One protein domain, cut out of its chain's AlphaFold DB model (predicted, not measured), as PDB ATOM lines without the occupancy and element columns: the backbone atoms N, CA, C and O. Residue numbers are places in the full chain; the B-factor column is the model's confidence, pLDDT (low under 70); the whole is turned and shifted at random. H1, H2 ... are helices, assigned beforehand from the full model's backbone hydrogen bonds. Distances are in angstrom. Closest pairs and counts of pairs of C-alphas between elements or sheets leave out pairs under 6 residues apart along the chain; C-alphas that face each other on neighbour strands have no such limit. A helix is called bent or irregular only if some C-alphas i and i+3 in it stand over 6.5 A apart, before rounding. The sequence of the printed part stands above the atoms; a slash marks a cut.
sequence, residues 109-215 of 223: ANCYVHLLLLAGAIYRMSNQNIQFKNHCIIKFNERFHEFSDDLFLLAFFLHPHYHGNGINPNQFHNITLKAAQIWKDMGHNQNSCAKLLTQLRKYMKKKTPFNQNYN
ATOM      1  N   ALA A 109      29.529 -51.961 -19.661       38.81
ATOM      2  CA  ALA A 109      29.681 -50.896 -20.651       38.81
ATOM      3  C   ALA A 109      30.387 -51.409 -21.913       38.81
ATOM      4  O   ALA A 109      29.902 -51.179 -23.020       38.81
ATOM      5  N   ASN A 110      31.432 -52.231 -21.747       43.22
ATOM      6  CA  ASN A 110      32.098 -52.907 -22.861       43.22
ATOM      7  C   ASN A 110      31.109 -53.737 -23.692       43.22
ATOM      8  O   ASN A 110      31.208 -53.762 -24.917       43.22
ATOM      9  N   CYS A 111      30.100 -54.350 -23.069       44.66
ATOM     10  CA  CYS A 111      29.071 -55.092 -23.795       44.66
ATOM     11  C   CYS A 111      28.161 -54.200 -24.658       44.66
ATOM     12  O   CYS A 111      27.788 -54.604 -25.757       44.66
ATOM     13  N   TYR A 112      27.808 -52.997 -24.198       45.03
ATOM     14  CA  TYR A 112      26.951 -52.088 -24.968       45.03
ATOM     15  C   TYR A 112      27.685 -51.515 -26.190       45.03
ATOM     16  O   TYR A 112      27.130 -51.429 -27.283       45.03
ATOM     17  N   VAL A 113      28.977 -51.223 -26.037       48.22
ATOM     18  CA  VAL A 113      29.852 -50.802 -27.141       48.22
ATOM     19  C   VAL A 113      29.939 -51.876 -28.221       48.22
ATOM     20  O   VAL A 113      29.804 -51.572 -29.404       48.22
ATOM     21  N   HIS A 114      30.090 -53.142 -27.825       46.19
ATOM     22  CA  HIS A 114      30.118 -54.260 -28.767       46.19
ATOM     23  C   HIS A 114      28.789 -54.429 -29.520       46.19
ATOM     24  O   HIS A 114      28.811 -54.749 -30.705       46.19
ATOM     25  N   LEU A 115      27.641 -54.159 -28.885       47.44
ATOM     26  CA  LEU A 115      26.343 -54.159 -29.570       47.44
ATOM     27  C   LEU A 115      26.219 -53.034 -30.603       47.44
ATOM     28  O   LEU A 115      25.729 -53.276 -31.703       47.44
ATOM     29  N   LEU A 116      26.686 -51.825 -30.282       48.38
ATOM     30  CA  LEU A 116      26.683 -50.698 -31.220       48.38
ATOM     31  C   LEU A 116      27.609 -50.951 -32.418       48.38
ATOM     32  O   LEU A 116      27.246 -50.660 -33.558       48.38
ATOM     33  N   LEU A 117      28.784 -51.540 -32.175       47.12
ATOM     34  CA  LEU A 117      29.709 -51.949 -33.233       47.12
ATOM     35  C   LEU A 117      29.108 -53.053 -34.116       47.12
ATOM     36  O   LEU A 117      29.236 -52.989 -35.338       47.12
ATOM     37  N   LEU A 118      28.402 -54.021 -33.521       46.41
ATOM     38  CA  LEU A 118      27.696 -55.076 -34.251       46.41
ATOM     39  C   LEU A 118      26.559 -54.505 -35.113       46.41
ATOM     40  O   LEU A 118      26.458 -54.850 -36.289       46.41
ATOM     41  N   ALA A 119      25.755 -53.585 -34.575       42.91
ATOM     42  CA  ALA A 119      24.713 -52.886 -35.327       42.91
ATOM     43  C   ALA A 119      25.301 -52.099 -36.511       42.91
ATOM     44  O   ALA A 119      24.798 -52.179 -37.633       42.91
ATOM     45  N   GLY A 120      26.417 -51.397 -36.286       42.16
ATOM     46  CA  GLY A 120      27.151 -50.694 -37.338       42.16
ATOM     47  C   GLY A 120      27.698 -51.628 -38.421       42.16
ATOM     48  O   GLY A 120      27.634 -51.296 -39.605       42.16
ATOM     49  N   ALA A 121      28.190 -52.811 -38.044       43.47
ATOM     50  CA  ALA A 121      28.661 -53.829 -38.980       43.47
ATOM     51  C   ALA A 121      27.515 -54.423 -39.818       43.47
ATOM     52  O   ALA A 121      27.648 -54.523 -41.037       43.47
ATOM     53  N   ILE A 122      26.370 -54.735 -39.198       45.41
ATOM     54  CA  ILE A 122      25.160 -55.214 -39.891       45.41
ATOM     55  C   ILE A 122      24.656 -54.158 -40.882       45.41
ATOM     56  O   ILE A 122      24.351 -54.476 -42.032       45.41
ATOM     57  N   TYR A 123      24.620 -52.886 -40.478       49.00
ATOM     58  CA  TYR A 123      24.196 -51.784 -41.344       49.00
ATOM     59  C   TYR A 123      25.084 -51.650 -42.593       49.00
ATOM     60  O   TYR A 123      24.578 -51.456 -43.703       49.00
ATOM     61  N   ARG A 124      26.402 -51.830 -42.425       46.59
ATOM     62  CA  ARG A 124      27.420 -51.748 -43.488       46.59
ATOM     63  C   ARG A 124      27.532 -53.002 -44.364       46.59
ATOM     64  O   ARG A 124      28.291 -52.977 -45.330       46.59
ATOM     65  N   MET A 125      26.798 -54.082 -44.074       50.16
ATOM     66  CA  MET A 125      26.799 -55.273 -44.931       50.16
ATOM     67  C   MET A 125      26.319 -54.944 -46.351       50.16
ATOM     68  O   MET A 125      25.290 -54.284 -46.531       50.16
ATOM     69  N   SER A 126      27.059 -55.464 -47.337       47.19
ATOM     70  CA  SER A 126      26.730 -55.439 -48.768       47.19
ATOM     71  C   SER A 126      25.291 -55.905 -49.029       47.19
ATOM     72  O   SER A 126      24.822 -56.891 -48.453       47.19
ATOM     73  N   ASN A 127      24.601 -55.219 -49.942       54.28
ATOM     74  CA  ASN A 127      23.223 -55.533 -50.333       54.28
ATOM     75  C   ASN A 127      23.098 -56.825 -51.168       54.28
ATOM     76  O   ASN A 127      21.990 -57.236 -51.491       54.28
ATOM     77  N   GLN A 128      24.201 -57.507 -51.489       46.78
ATOM     78  CA  GLN A 128      24.161 -58.794 -52.196       46.78
ATOM     79  C   GLN A 128      23.505 -59.912 -51.366       46.78
ATOM     80  O   GLN A 128      23.020 -60.883 -51.931       46.78
ATOM     81  N   ASN A 129      23.429 -59.759 -50.036       53.97
ATOM     82  CA  ASN A 129      22.804 -60.720 -49.121       53.97
ATOM     83  C   ASN A 129      21.692 -60.064 -48.280       53.97
ATOM     84  O   ASN A 129      21.673 -60.189 -47.054       53.97
ATOM     85  N   ILE A 130      20.765 -59.348 -48.931       65.44
ATOM     86  CA  ILE A 130      19.644 -58.635 -48.279       65.44
ATOM     87  C   ILE A 130      18.836 -59.535 -47.337       65.44
ATOM     88  O   ILE A 130      18.495 -59.106 -46.239       65.44
ATOM     89  N   GLN A 131      18.562 -60.786 -47.716       63.41
ATOM     90  CA  GLN A 131      17.792 -61.702 -46.866       63.41
ATOM     91  C   GLN A 131      18.513 -62.006 -45.546       63.41
ATOM     92  O   GLN A 131      17.905 -61.947 -44.479       63.41
ATOM     93  N   PHE A 132      19.826 -62.241 -45.603       53.81
ATOM     94  CA  PHE A 132      20.638 -62.456 -44.409       53.81
ATOM     95  C   PHE A 132      20.790 -61.168 -43.589       53.81
ATOM     96  O   PHE A 132      20.665 -61.197 -42.370       53.81
ATOM     97  N   LYS A 133      20.968 -60.013 -44.244       57.44
ATOM     98  CA  LYS A 133      21.004 -58.702 -43.579       57.44
ATOM     99  C   LYS A 133      19.705 -58.418 -42.817       57.44
ATOM    100  O   LYS A 133      19.759 -58.035 -41.653       57.44
ATOM    101  N   ASN A 134      18.551 -58.675 -43.431       66.88
ATOM    102  CA  ASN A 134      17.244 -58.512 -42.794       66.88
ATOM    103  C   ASN A 134      17.060 -59.488 -41.629       66.88
ATOM    104  O   ASN A 134      16.583 -59.087 -40.572       66.88
ATOM    105  N   HIS A 135      17.504 -60.737 -41.779       65.06
ATOM    106  CA  HIS A 135      17.508 -61.700 -40.681       65.06
ATOM    107  C   HIS A 135      18.369 -61.225 -39.499       65.06
ATOM    108  O   HIS A 135      17.924 -61.285 -38.353       65.06
ATOM    109  N   CYS A 136      19.565 -60.691 -39.771       53.38
ATOM    110  CA  CYS A 136      20.434 -60.104 -38.754       53.38
ATOM    111  C   CYS A 136      19.769 -58.922 -38.045       53.38
ATOM    112  O   CYS A 136      19.831 -58.849 -36.823       53.38
ATOM    113  N   ILE A 137      19.112 -58.026 -38.787       63.00
ATOM    114  CA  ILE A 137      18.395 -56.872 -38.224       63.00
ATOM    115  C   ILE A 137      17.238 -57.334 -37.334       63.00
ATOM    116  O   ILE A 137      17.111 -56.851 -36.214       63.00
ATOM    117  N   ILE A 138      16.425 -58.291 -37.793       69.88
ATOM    118  CA  ILE A 138      15.286 -58.816 -37.027       69.88
ATOM    119  C   ILE A 138      15.770 -59.458 -35.725       69.88
ATOM    120  O   ILE A 138      15.316 -59.073 -34.652       69.88
ATOM    121  N   LYS A 139      16.744 -60.375 -35.793       63.94
ATOM    122  CA  LYS A 139      17.265 -61.070 -34.604       63.94
ATOM    123  C   LYS A 139      18.009 -60.136 -33.656       63.94
ATOM    124  O   LYS A 139      17.913 -60.298 -32.441       63.94
ATOM    125  N   PHE A 140      18.720 -59.149 -34.199       58.50
ATOM    126  CA  PHE A 140      19.333 -58.102 -33.395       58.50
ATOM    127  C   PHE A 140      18.267 -57.282 -32.672       58.50
ATOM    128  O   PHE A 140      18.388 -57.114 -31.470       58.50
ATOM    129  N   ASN A 141      17.216 -56.825 -33.356       63.47
ATOM    130  CA  ASN A 141      16.167 -55.999 -32.754       63.47
ATOM    131  C   ASN A 141      15.338 -56.763 -31.712       63.47
ATOM    132  O   ASN A 141      15.099 -56.223 -30.636       63.47
ATOM    133  N   GLU A 142      14.949 -58.013 -31.992       70.62
ATOM    134  CA  GLU A 142      14.232 -58.886 -31.044       70.62
ATOM    135  C   GLU A 142      14.993 -58.994 -29.718       70.62
ATOM    136  O   GLU A 142      14.449 -58.733 -28.648       70.62
ATOM    137  N   ARG A 143      16.288 -59.311 -29.791       60.03
ATOM    138  CA  ARG A 143      17.131 -59.438 -28.602       60.03
ATOM    139  C   ARG A 143      17.503 -58.087 -28.012       60.03
ATOM    140  O   ARG A 143      17.524 -57.949 -26.801       60.03
ATOM    141  N   PHE A 144      17.767 -57.069 -28.822       59.44
ATOM    142  CA  PHE A 144      18.048 -55.723 -28.327       59.44
ATOM    143  C   PHE A 144      16.899 -55.228 -27.448       59.44
ATOM    144  O   PHE A 144      17.174 -54.711 -26.374       59.44
ATOM    145  N   HIS A 145      15.643 -55.484 -27.827       65.31
ATOM    146  CA  HIS A 145      14.475 -55.174 -27.000       65.31
ATOM    147  C   HIS A 145      14.421 -55.944 -25.671       65.31
ATOM    148  O   HIS A 145      14.024 -55.371 -24.661       65.31
ATOM    149  N   GLU A 146      14.866 -57.205 -25.628       60.28
ATOM    150  CA  GLU A 146      14.963 -57.982 -24.377       60.28
ATOM    151  C   GLU A 146      16.009 -57.414 -23.397       60.28
ATOM    152  O   GLU A 146      15.923 -57.650 -22.192       60.28
ATOM    153  N   PHE A 147      17.002 -56.671 -23.900       53.91
ATOM    154  CA  PHE A 147      18.103 -56.111 -23.104       53.91
ATOM    155  C   PHE A 147      18.127 -54.575 -23.070       53.91
ATOM    156  O   PHE A 147      18.985 -53.995 -22.404       53.91
ATOM    157  N   SER A 148      17.180 -53.901 -23.729       58.56
ATOM    158  CA  SER A 148      17.004 -52.446 -23.713       58.56
ATOM    159  C   SER A 148      16.232 -51.990 -22.471       58.56
ATOM    160  O   SER A 148      15.298 -51.199 -22.571       58.56
ATOM    161  N   ASP A 149      16.586 -52.519 -21.301       71.06
ATOM    162  CA  ASP A 149      16.080 -51.996 -20.035       71.06
ATOM    163  C   ASP A 149      16.795 -50.670 -19.736       71.06
ATOM    164  O   ASP A 149      17.991 -50.498 -20.007       71.06
ATOM    165  N   ASP A 150      16.064 -49.730 -19.143       79.44
ATOM    166  CA  ASP A 150      16.548 -48.410 -18.745       79.44
ATOM    167  C   ASP A 150      17.812 -48.494 -17.874       79.44
ATOM    168  O   ASP A 150      18.602 -47.553 -17.830       79.44
ATOM    169  N   LEU A 151      18.041 -49.633 -17.208       78.12
ATOM    170  CA  LEU A 151      19.254 -49.910 -16.441       78.12
ATOM    171  C   LEU A 151      20.510 -50.004 -17.326       78.12
ATOM    172  O   LEU A 151      21.557 -49.465 -16.967       78.12
ATOM    173  N   PHE A 152      20.424 -50.651 -18.490       72.69
ATOM    174  CA  PHE A 152      21.543 -50.751 -19.434       72.69
ATOM    175  C   PHE A 152      21.813 -49.410 -20.107       72.69
ATOM    176  O   PHE A 152      22.970 -49.018 -20.265       72.69
ATOM    177  N   LEU A 153      20.746 -48.683 -20.447       76.50
ATOM    178  CA  LEU A 153      20.843 -47.325 -20.975       76.50
ATOM    179  C   LEU A 153      21.473 -46.373 -19.954       76.50
ATOM    180  O   LEU A 153      22.326 -45.569 -20.322       76.50
ATOM    181  N   LEU A 154      21.121 -46.501 -18.672       82.25
ATOM    182  CA  LEU A 154      21.739 -45.746 -17.586       82.25
ATOM    183  C   LEU A 154      23.220 -46.101 -17.406       82.25
ATOM    184  O   LEU A 154      24.049 -45.202 -17.284       82.25
ATOM    185  N   ALA A 155      23.580 -47.385 -17.440       78.19
ATOM    186  CA  ALA A 155      24.975 -47.810 -17.342       78.19
ATOM    187  C   ALA A 155      25.827 -47.294 -18.517       78.19
ATOM    188  O   ALA A 155      26.943 -46.820 -18.310       78.19
ATOM    189  N   PHE A 156      25.295 -47.341 -19.744       73.75
ATOM    190  CA  PHE A 156      25.947 -46.755 -20.917       73.75
ATOM    191  C   PHE A 156      26.060 -45.234 -20.803       73.75
ATOM    192  O   PHE A 156      27.125 -44.675 -21.066       73.75
ATOM    193  N   PHE A 157      24.979 -44.571 -20.382       82.50
ATOM    194  CA  PHE A 157      24.959 -43.132 -20.163       82.50
ATOM    195  C   PHE A 157      26.090 -42.717 -19.228       82.50
ATOM    196  O   PHE A 157      26.879 -41.860 -19.608       82.50
ATOM    197  N   LEU A 158      26.218 -43.369 -18.069       82.31
ATOM    198  CA  LEU A 158      27.218 -43.073 -17.039       82.31
ATOM    199  C   LEU A 158      28.661 -43.424 -17.429       82.31
ATOM    200  O   LEU A 158      29.576 -43.128 -16.667       82.31
ATOM    201  N   HIS A 159      28.899 -44.023 -18.597       76.69
ATOM    202  CA  HIS A 159      30.254 -44.352 -19.018       76.69
ATOM    203  C   HIS A 159      31.044 -43.082 -19.398       76.69
ATOM    204  O   HIS A 159      30.590 -42.345 -20.287       76.69
ATOM    205  N   PRO A 160      32.238 -42.833 -18.819       69.75
ATOM    206  CA  PRO A 160      32.960 -41.566 -18.994       69.75
ATOM    207  C   PRO A 160      33.531 -41.331 -20.404       69.75
ATOM    208  O   PRO A 160      33.890 -40.222 -20.777       69.75
ATOM    209  N   HIS A 161      33.571 -42.353 -21.258       65.31
ATOM    210  CA  HIS A 161      33.852 -42.123 -22.679       65.31
ATOM    211  C   HIS A 161      32.627 -41.620 -23.460       65.31
ATOM    212  O   HIS A 161      32.750 -40.813 -24.382       65.31
ATOM    213  N   TYR A 162      31.434 -42.111 -23.112       69.81
ATOM    214  CA  TYR A 162      30.236 -41.908 -23.922       69.81
ATOM    215  C   TYR A 162      29.451 -40.682 -23.476       69.81
ATOM    216  O   TYR A 162      28.983 -39.944 -24.335       69.81
ATOM    217  N   HIS A 163      29.337 -40.405 -22.172       68.50
ATOM    218  CA  HIS A 163      28.636 -39.219 -21.643       68.50
ATOM    219  C   HIS A 163      27.212 -39.033 -22.217       68.50
ATOM    220  O   HIS A 163      26.730 -37.913 -22.375       68.50
ATOM    221  N   GLY A 164      26.534 -40.123 -22.587       62.84
ATOM    222  CA  GLY A 164      25.235 -40.055 -23.262       62.84
ATOM    223  C   GLY A 164      25.265 -39.694 -24.754       62.84
ATOM    224  O   GLY A 164      24.205 -39.447 -25.328       62.84
ATOM    225  N   ASN A 165      26.428 -39.696 -25.415       66.25
ATOM    226  CA  ASN A 165      26.514 -39.603 -26.874       66.25
ATOM    227  C   ASN A 165      25.731 -40.752 -27.526       66.25
ATOM    228  O   ASN A 165      25.971 -41.924 -27.239       66.25
ATOM    229  N   GLY A 166      24.816 -40.403 -28.434       65.50
ATOM    230  CA  GLY A 166      23.954 -41.361 -29.130       65.50
ATOM    231  C   GLY A 166      22.652 -41.707 -28.401       65.50
ATOM    232  O   GLY A 166      21.878 -42.504 -28.920       65.50
ATOM    233  N   ILE A 167      22.377 -41.109 -27.235       69.38
ATOM    234  CA  ILE A 167      21.102 -41.282 -26.527       69.38
ATOM    235  C   ILE A 167      20.056 -40.316 -27.084       69.38
ATOM    236  O   ILE A 167      20.281 -39.108 -27.167       69.38
ATOM    237  N   ASN A 168      18.887 -40.852 -27.438       71.94
ATOM    238  CA  ASN A 168      17.750 -40.051 -27.877       71.94
ATOM    239  C   ASN A 168      17.220 -39.197 -26.700       71.94
ATOM    240  O   ASN A 168      17.071 -39.726 -25.596       71.94
ATOM    241  N   PRO A 169      16.872 -37.911 -26.899       70.50
ATOM    242  CA  PRO A 169      16.235 -37.082 -25.870       70.50
ATOM    243  C   PRO A 169      15.053 -37.748 -25.144       70.50
ATOM    244  O   PRO A 169      14.916 -37.588 -23.932       70.50
ATOM    245  N   ASN A 170      14.251 -38.554 -25.847       72.69
ATOM    246  CA  ASN A 170      13.130 -39.293 -25.256       72.69
ATOM    247  C   ASN A 170      13.600 -40.397 -24.292       72.69
ATOM    248  O   ASN A 170      12.961 -40.649 -23.277       72.69
ATOM    249  N   GLN A 171      14.750 -41.022 -24.565       77.12
ATOM    250  CA  GLN A 171      15.358 -42.034 -23.692       77.12
ATOM    251  C   GLN A 171      16.049 -41.407 -22.476       77.12
ATOM    252  O   GLN A 171      16.135 -42.039 -21.426       77.12
ATOM    253  N   PHE A 172      16.510 -40.154 -22.579       83.25
ATOM    254  CA  PHE A 172      17.126 -39.449 -21.452       83.25
ATOM    255  C   PHE A 172      16.163 -39.307 -20.268       83.25
ATOM    256  O   PHE A 172      16.580 -39.460 -19.120       83.25
ATOM    257  N   HIS A 173      14.874 -39.081 -20.532       86.00
ATOM    258  CA  HIS A 173      13.861 -39.054 -19.482       86.00
ATOM    259  C   HIS A 173      13.813 -40.385 -18.711       86.00
ATOM    260  O   HIS A 173      13.967 -40.387 -17.489       86.00
ATOM    261  N   ASN A 174      13.724 -41.512 -19.418       86.19
ATOM    262  CA  ASN A 174      13.679 -42.843 -18.806       86.19
ATOM    263  C   ASN A 174      14.958 -43.164 -18.017       86.19
ATOM    264  O   ASN A 174      14.892 -43.661 -16.895       86.19
ATOM    265  N   ILE A 175      16.125 -42.778 -18.541       87.06
ATOM    266  CA  ILE A 175      17.415 -42.910 -17.846       87.06
ATOM    267  C   ILE A 175      17.407 -42.135 -16.526       87.06
ATOM    268  O   ILE A 175      17.832 -42.655 -15.493       87.06
ATOM    269  N   THR A 176      16.903 -40.897 -16.535       89.44
ATOM    270  CA  THR A 176      16.811 -40.091 -15.312       89.44
ATOM    271  C   THR A 176      15.816 -40.654 -14.302       89.44
ATOM    272  O   THR A 176      16.101 -40.620 -13.106       89.44
ATOM    273  N   LEU A 177      14.694 -41.221 -14.761       88.88
ATOM    274  CA  LEU A 177      13.732 -41.908 -13.897       88.88
ATOM    275  C   LEU A 177      14.350 -43.152 -13.256       88.88
ATOM    276  O   LEU A 177      14.247 -43.329 -12.044       88.88
ATOM    277  N   LYS A 178      15.061 -43.972 -14.037       91.44
ATOM    278  CA  LYS A 178      15.747 -45.165 -13.532       91.44
ATOM    279  C   LYS A 178      16.828 -44.814 -12.514       91.44
ATOM    280  O   LYS A 178      16.909 -45.446 -11.465       91.44
ATOM    281  N   ALA A 179      17.620 -43.773 -12.783       90.81
ATOM    282  CA  ALA A 179      18.632 -43.287 -11.849       90.81
ATOM    283  C   ALA A 179      18.008 -42.787 -10.540       90.81
ATOM    284  O   ALA A 179      18.510 -43.106  -9.466       90.81
ATOM    285  N   ALA A 180      16.906 -42.036 -10.624       91.12
ATOM    286  CA  ALA A 180      16.172 -41.555  -9.458       91.12
ATOM    287  C   ALA A 180      15.579 -42.704  -8.632       91.12
ATOM    288  O   ALA A 180      15.653 -42.669  -7.405       91.12
ATOM    289  N   GLN A 181      15.042 -43.731  -9.296       90.50
ATOM    290  CA  GLN A 181      14.505 -44.924  -8.646       90.50
ATOM    291  C   GLN A 181      15.598 -45.669  -7.869       90.50
ATOM    292  O   GLN A 181      15.457 -45.849  -6.666       90.50
ATOM    293  N   ILE A 182      16.731 -45.979  -8.511       90.12
ATOM    294  CA  ILE A 182      17.875 -46.633  -7.850       90.12
ATOM    295  C   ILE A 182      18.389 -45.778  -6.682       90.12
ATOM    296  O   ILE A 182      18.673 -46.296  -5.607       90.12
ATOM    297  N   TRP A 183      18.479 -44.456  -6.861       90.38
ATOM    298  CA  TRP A 183      18.905 -43.532  -5.807       90.38
ATOM    299  C   TRP A 183      17.972 -43.555  -4.593       90.38
ATOM    300  O   TRP A 183      18.435 -43.566  -3.454       90.38
ATOM    301  N   LYS A 184      16.660 -43.601  -4.827       90.50
ATOM    302  CA  LYS A 184      15.652 -43.726  -3.772       90.50
ATOM    303  C   LYS A 184      15.716 -45.092  -3.086       90.50
ATOM    304  O   LYS A 184      15.636 -45.140  -1.862       90.50
ATOM    305  N   ASP A 185      15.900 -46.170  -3.845       90.69
ATOM    306  CA  ASP A 185      15.998 -47.540  -3.322       90.69
ATOM    307  C   ASP A 185      17.244 -47.737  -2.441       90.69
ATOM    308  O   ASP A 185      17.235 -48.549  -1.521       90.69
ATOM    309  N   MET A 186      18.285 -46.921  -2.643       90.00
ATOM    310  CA  MET A 186      19.446 -46.817  -1.746       90.00
ATOM    311  C   MET A 186      19.170 -46.016  -0.453       90.00
ATOM    312  O   MET A 186      20.080 -45.799   0.344       90.00
ATOM    313  N   GLY A 187      17.932 -45.566  -0.221       90.56
ATOM    314  CA  GLY A 187      17.514 -44.863   0.999       90.56
ATOM    315  C   GLY A 187      17.744 -43.348   0.981       90.56
ATOM    316  O   GLY A 187      17.652 -42.691   2.020       90.56
ATOM    317  N   HIS A 188      18.050 -42.758  -0.176       92.00
ATOM    318  CA  HIS A 188      18.313 -41.325  -0.275       92.00
ATOM    319  C   HIS A 188      17.038 -40.475  -0.404       92.00
ATOM    320  O   HIS A 188      16.021 -40.886  -0.962       92.00
ATOM    321  N   ASN A 189      17.103 -39.230   0.082       91.50
ATOM    322  CA  ASN A 189      15.961 -38.313   0.106       91.50
ATOM    323  C   ASN A 189      15.756 -37.538  -1.211       91.50
ATOM    324  O   ASN A 189      16.652 -37.419  -2.054       91.50
ATOM    325  N   GLN A 190      14.578 -36.928  -1.347       88.62
ATOM    326  CA  GLN A 190      14.158 -36.196  -2.546       88.62
ATOM    327  C   GLN A 190      15.077 -35.013  -2.901       88.62
ATOM    328  O   GLN A 190      15.370 -34.796  -4.077       88.62
ATOM    329  N   ASN A 191      15.612 -34.298  -1.905       90.19
ATOM    330  CA  ASN A 191      16.546 -33.191  -2.133       90.19
ATOM    331  C   ASN A 191      17.866 -33.672  -2.755       90.19
ATOM    332  O   ASN A 191      18.396 -33.039  -3.669       90.19
ATOM    333  N   SER A 192      18.401 -34.802  -2.291       91.19
ATOM    334  CA  SER A 192      19.597 -35.410  -2.880       91.19
ATOM    335  C   SER A 192      19.331 -35.965  -4.285       91.19
ATOM    336  O   SER A 192      20.168 -35.810  -5.172       91.19
ATOM    337  N   CYS A 193      18.131 -36.499  -4.529       91.69
ATOM    338  CA  CYS A 193      17.711 -36.953  -5.851       91.69
ATOM    339  C   CYS A 193      17.636 -35.786  -6.855       91.69
ATOM    340  O   CYS A 193      18.123 -35.897  -7.977       91.69
ATOM    341  N   ALA A 194      17.105 -34.625  -6.456       90.38
ATOM    342  CA  ALA A 194      17.089 -33.431  -7.310       90.38
ATOM    343  C   ALA A 194      18.512 -32.959  -7.679       90.38
ATOM    344  O   ALA A 194      18.772 -32.546  -8.819       90.38
ATOM    345  N   LYS A 195      19.460 -33.076  -6.738       92.06
ATOM    346  CA  LYS A 195      20.885 -32.818  -6.997       92.06
ATOM    347  C   LYS A 195      21.457 -33.824  -7.999       92.06
ATOM    348  O   LYS A 195      22.083 -33.384  -8.962       92.06
ATOM    349  N   LEU A 196      21.192 -35.125  -7.839       92.94
ATOM    350  CA  LEU A 196      21.592 -36.166  -8.798       92.94
ATOM    351  C   LEU A 196      21.095 -35.839 -10.213       92.94
ATOM    352  O   LEU A 196      21.892 -35.788 -11.146       92.94
ATOM    353  N   LEU A 197      19.807 -35.538 -10.376       92.25
ATOM    354  CA  LEU A 197      19.221 -35.212 -11.683       92.25
ATOM    355  C   LEU A 197      19.881 -33.987 -12.333       92.25
ATOM    356  O   LEU A 197      20.108 -33.950 -13.546       92.25
ATOM    357  N   THR A 198      20.245 -32.994 -11.523       91.19
ATOM    358  CA  THR A 198      20.997 -31.821 -11.983       91.19
ATOM    359  C   THR A 198      22.405 -32.204 -12.444       91.19
ATOM    360  O   THR A 198      22.865 -31.705 -13.473       91.19
ATOM    361  N   GLN A 199      23.083 -33.107 -11.728       91.19
ATOM    362  CA  GLN A 199      24.403 -33.615 -12.110       91.19
ATOM    363  C   GLN A 199      24.344 -34.436 -13.405       91.19
ATOM    364  O   GLN A 199      25.143 -34.178 -14.298       91.19
ATOM    365  N   LEU A 200      23.352 -35.317 -13.586       90.94
ATOM    366  CA  LEU A 200      23.171 -36.081 -14.832       90.94
ATOM    367  C   LEU A 200      22.992 -35.149 -16.046       90.94
ATOM    368  O   LEU A 200      23.587 -35.363 -17.100       90.94
ATOM    369  N   ARG A 201      22.246 -34.045 -15.895       88.69
ATOM    370  CA  ARG A 201      22.106 -33.025 -16.955       88.69
ATOM    371  C   ARG A 201      23.417 -32.301 -17.263       88.69
ATOM    372  O   ARG A 201      23.680 -31.987 -18.424       88.69
ATOM    373  N   LYS A 202      24.228 -31.997 -16.244       88.62
ATOM    374  CA  LYS A 202      25.562 -31.401 -16.434       88.62
ATOM    375  C   LYS A 202      26.507 -32.382 -17.124       88.62
ATOM    376  O   LYS A 202      27.209 -31.976 -18.044       88.62
ATOM    377  N   TYR A 203      26.455 -33.649 -16.727       87.62
ATOM    378  CA  TYR A 203      27.247 -34.746 -17.269       87.62
ATOM    379  C   TYR A 203      26.980 -34.962 -18.766       87.62
ATOM    380  O   TYR A 203      27.913 -34.914 -19.564       87.62
ATOM    381  N   MET A 204      25.704 -35.036 -19.170       84.94
ATOM    382  CA  MET A 204      25.300 -35.132 -20.584       84.94
ATOM    383  C   MET A 204      25.821 -33.958 -21.428       84.94
ATOM    384  O   MET A 204      26.218 -34.120 -22.576       84.94
ATOM    385  N   LYS A 205      25.821 -32.750 -20.854       85.25
ATOM    386  CA  LYS A 205      26.286 -31.526 -21.525       85.25
ATOM    387  C   LYS A 205      27.797 -31.313 -21.416       85.25
ATOM    388  O   LYS A 205      28.262 -30.252 -21.825       85.25
ATOM    389  N   LYS A 206      28.539 -32.259 -20.825       83.50
ATOM    390  CA  LYS A 206      29.978 -32.145 -20.536       83.50
ATOM    391  C   LYS A 206      30.336 -30.823 -19.842       83.50
ATOM    392  O   LYS A 206      31.334 -30.188 -20.158       83.50
ATOM    393  N   LYS A 207      29.479 -30.368 -18.922       84.81
ATOM    394  CA  LYS A 207      29.705 -29.162 -18.109       84.81
ATOM    395  C   LYS A 207      30.464 -29.523 -16.838       84.81
ATOM    396  O   LYS A 207      30.313 -30.630 -16.331       84.81
ATOM    397  N   THR A 208      31.208 -28.567 -16.284       82.12
ATOM    398  CA  THR A 208      31.955 -28.713 -15.024       82.12
ATOM    399  C   THR A 208      31.093 -29.347 -13.915       82.12
ATOM    400  O   THR A 208      29.962 -28.884 -13.698       82.12
ATOM    401  N   PRO A 209      31.584 -30.393 -13.213       83.56
ATOM    402  CA  PRO A 209      32.952 -30.949 -13.238       83.56
ATOM    403  C   PRO A 209      33.228 -32.035 -14.306       83.56
ATOM    404  O   PRO A 209      34.302 -32.617 -14.319       83.56
ATOM    405  N   PHE A 210      32.290 -32.329 -15.209       83.81
ATOM    406  CA  PHE A 210      32.346 -33.481 -16.129       83.81
ATOM    407  C   PHE A 210      32.903 -33.156 -17.525       83.81
ATOM    408  O   PHE A 210      32.515 -33.770 -18.519       83.81
ATOM    409  N   ASN A 211      33.757 -32.141 -17.622       80.00
ATOM    410  CA  ASN A 211      34.339 -31.652 -18.874       80.00
ATOM    411  C   ASN A 211      35.750 -32.205 -19.151       80.00
ATOM    412  O   ASN A 211      36.399 -31.756 -20.093       80.00
ATOM    413  N   GLN A 212      36.234 -33.138 -18.330       76.44
ATOM    414  CA  GLN A 212      37.545 -33.767 -18.487       76.44
ATOM    415  C   GLN A 212      37.564 -34.742 -19.671       76.44
ATOM    416  O   GLN A 212      36.555 -35.369 -20.003       76.44
ATOM    417  N   ASN A 213      38.733 -34.882 -20.297       69.38
ATOM    418  CA  ASN A 213      38.941 -35.860 -21.359       69.38
ATOM    419  C   ASN A 213      39.043 -37.275 -20.772       69.38
ATOM    420  O   ASN A 213      39.461 -37.467 -19.633       69.38
ATOM    421  N   TYR A 214      38.646 -38.276 -21.556       59.69
ATOM    422  CA  TYR A 214      38.715 -39.675 -21.142       59.69
ATOM    423  C   TYR A 214      40.032 -40.318 -21.577       59.69
ATOM    424  O   TYR A 214      40.362 -40.280 -22.766       59.69
ATOM    425  N   ASN A 215      40.755 -40.956 -20.652       63.38
ATOM    426  CA  ASN A 215      41.956 -41.725 -20.969       63.38
ATOM    427  C   ASN A 215      41.649 -43.228 -21.074       63.38
ATOM    428  O   ASN A 215      41.419 -43.908 -20.077       63.38
TER     429      ASN A 215
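Overview. This is residues 109 to 215 of the 223 residues of an uncharacterized protein of Rhizophagus irregularis (UniProt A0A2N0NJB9). Two helical hairpins, H1 with H2 and H4 with H5, lie at opposite ends of an elongated, loose model, and the short helix H3 sits in the middle between them. At the tip of the first hairpin residues 126 to 131 stick out, and an unnamed tail follows H5. The printed part has 107 residues with five named helices, H1 to H5 in chain order, and no named strand, all helix in class; the radius of gyration of the C-alphas is 16.9 A and the spans are 56 by 30 by 22 A.

Along the chain. Find C-alpha 109 at (29.681, -50.896, -20.651); from there H1 runs 21.4 A to residue 123. H2, residues 127 to 147, covers 27.7 A and is irregular, with C-alphas 128 and 131 8.8 A apart; it has a kink of 39 degrees near residue 134. H3, residues 150 to 157, covers 10.0 A. H4, residues 169 to 185, covers 24.9 A. H5, residues 190 to 204, covers 21.2 A and ends at C-alpha 204 (25.300, -35.132, -20.584).

Arrangement. Look first at the hairpin of H1 and H2: they touch, with residues 119 to 123 of H1 alone, closest at the C-alphas of Ile 122 and Lys 133, 6.6 A, at a shallow tilt of 28 degrees, opposite ways. Residues 109 to 112 of H1 alone touch H3, about perpendicular at 90 degrees; the closest C-alphas, of Ala 109 and Phe 156, are 5.6 A apart. H2 and H3 meet only through their link. H3 touches H4, with residues 174 to 179 of H4 alone, about perpendicular at 74 degrees; the closest C-alphas, of Leu 154 and Ile 175, are 5.2 A apart. In the hairpin of H4 and H5 the closest C-alphas, of Ala 180 and Cys 193, are 6.0 A apart; the two touch and run opposite ways at 37 degrees, only just a steep tilt. H2 and H5 are apart. Each O i to N i+4 pair is within hydrogen-bond range in H1, H3 and H5, against 15 of 17 in H2 and 11 of 13 in H4.

Size, cuts and confidence. The two C-alphas farthest apart, of Gln 128 and Asn 189, are 56.8 A from each other. The printed part has no cut, and the link from H3 to H4, 11 residues, is long. Expect pLDDT under 70 at residues 109 to 141, 143 to 148, 160 to 167 and 213 to 215.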